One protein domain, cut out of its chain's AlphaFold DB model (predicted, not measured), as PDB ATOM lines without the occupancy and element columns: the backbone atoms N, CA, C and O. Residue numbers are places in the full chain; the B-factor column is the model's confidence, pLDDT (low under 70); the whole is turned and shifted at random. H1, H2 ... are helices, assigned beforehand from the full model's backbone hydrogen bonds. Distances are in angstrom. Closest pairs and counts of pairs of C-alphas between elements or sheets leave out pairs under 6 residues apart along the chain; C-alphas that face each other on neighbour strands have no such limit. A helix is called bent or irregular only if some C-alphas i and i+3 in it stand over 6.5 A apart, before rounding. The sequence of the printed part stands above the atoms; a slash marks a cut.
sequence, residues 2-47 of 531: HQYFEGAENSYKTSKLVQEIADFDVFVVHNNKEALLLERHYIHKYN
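This is residues 2 to 47 of the 531 residues of the protein "Uvrabc system protein c" of Mycoplasmopsis columbinum SF7 (UniProt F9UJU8). The longest helix, H3, forms one end of an open, loose frame, and H2 with the short H1 forms the other end; a long link, residues 21 to 31, runs between the two ends, and H3 meets neither of the other helices. The middle between H3 and the H1 and H2 end is largely empty. The printed part has 46 residues with three named helices, in the order H1, H2, H3 along the chain, and no named strand; the class is all helix, with 28 residues in named elements. The whole is loose, with a radius of gyration of the C-alphas of 12.9 A, and the C-alphas span 30 by 21 by 19 A along their three main axes.

H3, residues 32 to 46, touches no helix. H2, residues 12 to 20, is apart from H3, with no C-alpha of the one within 8 A of the other. H1, residues 2 to 5, is apart from H3 too. H1 and H2 only just touch, with 3 pairs of C-alphas within 8 A. Their closest C-alphas are those of Phe 5 and Val 18, 7.3 A apart, and their centres are 11.4 A apart. In H3 every O i to N i+4 pair is within hydrogen-bond range, in H2 4 of 5 are, and H1 is too short for such a pair, but its one O i to N i+3 pair is within range.

H3 has 15 residues, Asn 32 to Tyr 46, and measures 20.9 A from first to last C-alpha, from C-alpha 32 at (91.604, -83.115, -12.917) to C-alpha 46 at (107.621, -77.814, -25.227). H2 has 9 residues, Tyr 12 to Glu 20, and measures 13.3 A. H1 has 4 residues, His 2 to Phe 5, measures 5.2 A, and begins with C-alpha 2 at (85.902, -83.907, -32.125). No helix is bent or irregular.

The two C-alphas farthest apart are those of Tyr 12 and His 30, 33.2 A. The C-alphas of His 2 and Asn 47, the first and last printed residues, are 23.9 A apart. The printed part has no cut. The link from H2 to H3, with 11 residues, is long, and the link from H1 to H2, with 6 residues, is short. Three stretches stand free: residues 8 to 13, residues 20 to 26, and residues 40 to 47, of which 40 to 46 belong to H3. The mean pLDDT of the printed part is 74.7, and the model's confidence is low, under 70, at 12 residues: 2 to 4, 6 to 12, and 44 to 45.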
ATOM      1  N   HIS A   2      86.789 -84.126 -30.962       63.19
ATOM      2  CA  HIS A   2      85.902 -83.907 -32.125       63.19
ATOM      3  C   HIS A   2      85.519 -82.439 -32.371       63.19
ATOM      4  O   HIS A   2      85.635 -81.968 -33.492       63.19
ATOM      5  N   GLN A   3      85.243 -81.673 -31.312       63.50
ATOM      6  CA  GLN A   3      84.973 -80.233 -31.396       63.50
ATOM      7  C   GLN A   3      86.069 -79.403 -32.108       63.50
ATOM      8  O   GLN A   3      85.752 -78.391 -32.725       63.50
ATOM      9  N   TYR A   4      87.347 -79.804 -32.046       67.81
ATOM     10  CA  TYR A   4      88.437 -79.139 -32.780       67.81
ATOM     11  C   TYR A   4      88.423 -79.466 -34.282       67.81
ATOM     12  O   TYR A   4      88.892 -78.659 -35.077       67.81
ATOM     13  N   PHE A   5      87.879 -80.624 -34.669       70.44
ATOM     14  CA  PHE A   5      87.836 -81.114 -36.052       70.44
ATOM     15  C   PHE A   5      86.498 -80.840 -36.755       70.44
ATOM     16  O   PHE A   5      86.436 -80.860 -37.977       70.44
ATOM     17  N   GLU A   6      85.439 -80.530 -36.006       67.50
ATOM     18  CA  GLU A   6      84.091 -80.239 -36.521       67.50
ATOM     19  C   GLU A   6      83.904 -78.782 -36.992       67.50
ATOM     20  O   GLU A   6      82.782 -78.320 -37.176       67.50
ATOM     21  N   GLY A   7      84.995 -78.041 -37.219       57.19
ATOM     22  CA  GLY A   7      84.933 -76.697 -37.802       57.19
ATOM     23  C   GLY A   7      84.534 -75.589 -36.825       57.19
ATOM     24  O   GLY A   7      84.061 -74.541 -37.257       57.19
ATOM     25  N   ALA A   8      84.731 -75.780 -35.516       55.12
ATOM     26  CA  ALA A   8      84.526 -74.703 -34.554       55.12
ATOM     27  C   ALA A   8      85.509 -73.544 -34.821       55.12
ATOM     28  O   ALA A   8      86.724 -73.696 -34.657       55.12
ATOM     29  N   GLU A   9      84.984 -72.369 -35.186       54.12
ATOM     30  CA  GLU A   9      85.720 -71.101 -35.324       54.12
ATOM     31  C   GLU A   9      86.166 -70.553 -33.953       54.12
ATOM     32  O   GLU A   9      85.836 -69.441 -33.552       54.12
ATOM     33  N   ASN A  10      86.919 -71.336 -33.180       58.38
ATOM     34  CA  ASN A  10      87.379 -70.900 -31.860       58.38
ATOM     35  C   ASN A  10      88.527 -69.874 -31.958       58.38
ATOM     36  O   ASN A  10      88.736 -69.113 -31.016       58.38
ATOM     37  N   SER A  11      89.276 -69.846 -33.075       65.94
ATOM     38  CA  SER A  11      90.222 -68.781 -33.462       65.94
ATOM     39  C   SER A  11      90.874 -69.062 -34.829       65.94
ATOM     40  O   SER A  11      90.988 -70.221 -35.230       65.94
ATOM     41  N   TYR A  12      91.447 -68.041 -35.485       67.25
ATOM     42  CA  TYR A  12      92.318 -68.210 -36.668       67.25
ATOM     43  C   TYR A  12      93.508 -69.161 -36.427       67.25
ATOM     44  O   TYR A  12      93.980 -69.822 -37.350       67.25
ATOM     45  N   LYS A  13      93.996 -69.251 -35.181       73.88
ATOM     46  CA  LYS A  13      95.104 -70.140 -34.807       73.88
ATOM     47  C   LYS A  13      94.677 -71.606 -34.759       73.88
ATOM     48  O   LYS A  13      95.487 -72.475 -35.058       73.88
ATOM     49  N   THR A  14      93.421 -71.884 -34.406       78.06
ATOM     50  CA  THR A  14      92.900 -73.249 -34.263       78.06
ATOM     51  C   THR A  14      92.874 -73.975 -35.605       78.06
ATOM     52  O   THR A  14      93.328 -75.110 -35.679       78.06
ATOM     53  N   SER A  15      92.446 -73.311 -36.682       78.81
ATOM     54  CA  SER A  15      92.444 -73.914 -38.023       78.81
ATOM     55  C   SER A  15      93.857 -74.243 -38.508       78.81
ATOM     56  O   SER A  15      94.077 -75.297 -39.098       78.81
ATOM     57  N   LYS A  16      94.830 -73.366 -38.224       82.88
ATOM     58  CA  LYS A  16      96.237 -73.591 -38.576       82.88
ATOM     59  C   LYS A  16      96.865 -74.718 -37.752       82.88
ATOM     60  O   LYS A  16      97.517 -75.574 -38.336       82.88
ATOM     61  N   LEU A  17      96.588 -74.768 -36.444       84.88
ATOM     62  CA  LEU A  17      96.962 -75.893 -35.579       84.88
ATOM     63  C   LEU A  17      96.454 -77.209 -36.175       84.88
ATOM     64  O   LEU A  17      97.249 -78.110 -36.384       84.88
ATOM     65  N   VAL A  18      95.157 -77.300 -36.495       84.69
ATOM     66  CA  VAL A  18      94.537 -78.525 -37.032       84.69
ATOM     67  C   VAL A  18      95.180 -78.970 -38.349       84.69
ATOM     68  O   VAL A  18      95.377 -80.165 -38.542       84.69
ATOM     69  N   GLN A  19      95.567 -78.036 -39.225       84.06
ATOM     70  CA  GLN A  19      96.291 -78.351 -40.467       84.06
ATOM     71  C   GLN A  19      97.696 -78.926 -40.236       84.06
ATOM     72  O   GLN A  19      98.238 -79.573 -41.128       84.06
ATOM     73  N   GLU A  20      98.297 -78.668 -39.077       87.56
ATOM     74  CA  GLU A  20      99.656 -79.097 -38.735       87.56
ATOM     75  C   GLU A  20      99.689 -80.308 -37.793       87.56
ATOM     76  O   GLU A  20     100.769 -80.827 -37.503       87.56
ATOM     77  N   ILE A  21      98.532 -80.792 -37.331       86.62
ATOM     78  CA  ILE A  21      98.455 -82.012 -36.521       86.62
ATOM     79  C   ILE A  21      98.863 -83.208 -37.387       86.62
ATOM     80  O   ILE A  21      98.169 -83.576 -38.331       86.62
ATOM     81  N   ALA A  22      99.978 -83.840 -37.023       86.19
ATOM     82  CA  ALA A  22     100.415 -85.109 -37.601       86.19
ATOM     83  C   ALA A  22      99.970 -86.323 -36.768       86.19
ATOM     84  O   ALA A  22      99.738 -87.391 -37.327       86.19
ATOM     85  N   ASP A  23      99.866 -86.166 -35.446       83.06
ATOM     86  CA  ASP A  23      99.486 -87.224 -34.504       83.06
ATOM     87  C   ASP A  23      98.894 -86.609 -33.221       83.06
ATOM     88  O   ASP A  23      99.021 -85.401 -32.986       83.06
ATOM     89  N   PHE A  24      98.260 -87.429 -32.383       82.19
ATOM     90  CA  PHE A  24      97.801 -87.033 -31.054       82.19
ATOM     91  C   PHE A  24      98.032 -88.143 -30.026       82.19
ATOM     92  O   PHE A  24      97.881 -89.325 -30.316       82.19
ATOM     93  N   ASP A  25      98.291 -87.734 -28.786       77.75
ATOM     94  CA  ASP A  25      98.446 -88.636 -27.649       77.75
ATOM     95  C   ASP A  25      97.402 -88.344 -26.569       77.75
ATOM     96  O   ASP A  25      96.973 -87.203 -26.369       77.75
ATOM     97  N   VAL A  26      97.024 -89.384 -25.826       83.31
ATOM     98  CA  VAL A  26      96.121 -89.286 -24.673       83.31
ATOM     99  C   VAL A  26      96.879 -89.653 -23.403       83.31
ATOM    100  O   VAL A  26      97.625 -90.629 -23.365       83.31
ATOM    101  N   PHE A  27      96.690 -88.871 -22.339       82.69
ATOM    102  CA  PHE A  27      97.254 -89.136 -21.015       82.69
ATOM    103  C   PHE A  27      96.124 -89.402 -20.030       82.69
ATOM    104  O   PHE A  27      95.347 -88.503 -19.711       82.69
ATOM    105  N   VAL A  28      96.047 -90.638 -19.539       86.19
ATOM    106  CA  VAL A  28      95.095 -91.005 -18.491       86.19
ATOM    107  C   VAL A  28      95.734 -90.688 -17.142       86.19
ATOM    108  O   VAL A  28      96.842 -91.141 -16.856       86.19
ATOM    109  N   VAL A  29      95.036 -89.901 -16.326       83.69
ATOM    110  CA  VAL A  29      95.442 -89.475 -14.976       83.69
ATOM    111  C   VAL A  29      94.295 -89.719 -13.995       83.69
ATOM    112  O   VAL A  29      93.152 -89.889 -14.418       83.69
ATOM    113  N   HIS A  30      94.563 -89.728 -12.688       76.81
ATOM    114  CA  HIS A  30      93.533 -90.083 -11.706       76.81
ATOM    115  C   HIS A  30      92.461 -89.011 -11.531       76.81
ATOM    116  O   HIS A  30      91.326 -89.314 -11.167       76.81
ATOM    117  N   ASN A  31      92.826 -87.742 -11.711       75.94
ATOM    118  CA  ASN A  31      91.932 -86.628 -11.445       75.94
ATOM    119  C   ASN A  31      92.320 -85.367 -12.233       75.94
ATOM    120  O   ASN A  31      93.413 -85.236 -12.785       75.94
ATOM    121  N   ASN A  32      91.416 -84.387 -12.221       78.81
ATOM    122  CA  ASN A  32      91.604 -83.115 -12.917       78.81
ATOM    123  C   ASN A  32      92.802 -82.299 -12.392       78.81
ATOM    124  O   ASN A  32      93.310 -81.448 -13.118       78.81
ATOM    125  N   LYS A  33      93.252 -82.502 -11.142       75.62
ATOM    126  CA  LYS A  33      94.409 -81.778 -10.581       75.62
ATOM    127  C   LYS A  33      95.665 -82.241 -11.300       75.62
ATOM    128  O   LYS A  33      96.403 -81.408 -11.813       75.62
ATOM    129  N   GLU A  34      95.865 -83.554 -11.379       74.38
ATOM    130  CA  GLU A  34      96.978 -84.161 -12.110       74.38
ATOM    131  C   GLU A  34      96.970 -83.771 -13.585       74.38
ATOM    132  O   GLU A  34      98.021 -83.411 -14.105       74.38
ATOM    133  N   ALA A  35      95.796 -83.750 -14.228       81.88
ATOM    134  CA  ALA A  35      95.668 -83.330 -15.624       81.88
ATOM    135  C   ALA A  35      96.230 -81.917 -15.845       81.88
ATOM    136  O   ALA A  35      97.052 -81.710 -16.731       81.88
ATOM    137  N   LEU A  36      95.851 -80.959 -14.990       79.00
ATOM    138  CA  LEU A  36      96.323 -79.571 -15.070       79.00
ATOM    139  C   LEU A  36      97.815 -79.434 -14.730       79.00
ATOM    140  O   LEU A  36      98.517 -78.597 -15.298       79.00
ATOM    141  N   LEU A  37      98.319 -80.238 -13.789       73.69
ATOM    142  CA  LEU A  37      99.748 -80.262 -13.462       73.69
ATOM    143  C   LEU A  37     100.582 -80.796 -14.630       73.69
ATOM    144  O   LEU A  37     101.610 -80.201 -14.958       73.69
ATOM    145  N   LEU A  38     100.121 -81.875 -15.264       76.44
ATOM    146  CA  LEU A  38     100.765 -82.498 -16.413       76.44
ATOM    147  C   LEU A  38     100.704 -81.595 -17.650       76.44
ATOM    148  O   LEU A  38     101.725 -81.372 -18.296       76.44
ATOM    149  N   GLU A  39      99.543 -80.998 -17.933       79.31
ATOM    150  CA  GLU A  39      99.372 -79.996 -18.993       79.31
ATOM    151  C   GLU A  39     100.375 -78.854 -18.817       79.31
ATOM    152  O   GLU A  39     101.147 -78.544 -19.728       79.31
ATOM    153  N   ARG A  40     100.441 -78.268 -17.616       73.62
ATOM    154  CA  ARG A  40     101.406 -77.208 -17.322       73.62
ATOM    155  C   ARG A  40     102.849 -77.671 -17.523       73.62
ATOM    156  O   ARG A  40     103.669 -76.894 -18.017       73.62
ATOM    157  N   HIS A  41     103.185 -78.893 -17.103       70.06
ATOM    158  CA  HIS A  41     104.521 -79.443 -17.315       70.06
ATOM    159  C   HIS A  41     104.859 -79.489 -18.809       70.06
ATOM    160  O   HIS A  41     105.931 -79.026 -19.197       70.06
ATOM    161  N   TYR A  42     103.938 -79.962 -19.652       75.19
ATOM    162  CA  TYR A  42     104.146 -80.024 -21.097       75.19
ATOM    163  C   TYR A  42     104.195 -78.657 -21.773       75.19
ATOM    164  O   TYR A  42     105.044 -78.457 -22.642       75.19
ATOM    165  N   ILE A  43     103.385 -77.695 -21.330       72.44
ATOM    166  CA  ILE A  43     103.484 -76.306 -21.796       72.44
ATOM    167  C   ILE A  43     104.884 -75.755 -21.504       72.44
ATOM    168  O   ILE A  43     105.513 -75.198 -22.396       72.44
ATOM    169  N   HIS A  44     105.415 -75.957 -20.294       66.19
ATOM    170  CA  HIS A  44     106.773 -75.512 -19.968       66.19
ATOM    171  C   HIS A  44     107.862 -76.278 -20.727       66.19
ATOM    172  O   HIS A  44     108.868 -75.681 -21.101       66.19
ATOM    173  N   LYS A  45     107.691 -77.588 -20.931       64.44
ATOM    174  CA  LYS A  45     108.681 -78.446 -21.594       64.44
ATOM    175  C   LYS A  45     108.798 -78.145 -23.088       64.44
ATOM    176  O   LYS A  45     109.909 -78.127 -23.608       64.44
ATOM    177  N   TYR A  46     107.669 -77.946 -23.767       74.12
ATOM    178  CA  TYR A  46     107.621 -77.814 -25.227       74.12
ATOM    179  C   TYR A  46     107.400 -76.384 -25.716       74.12
ATOM    180  O   TYR A  46     107.653 -76.121 -26.885       74.12
ATOM    181  N   ASN A  47     106.952 -75.470 -24.849       70.44
ATOM    182  CA  ASN A  47     106.604 -74.089 -25.189       70.44
ATOM    183  C   ASN A  47     105.797 -73.978 -26.507       70.44
ATOM    184  O   ASN A  47     106.261 -73.351 -27.461       70.44
TER     185      ASN A  47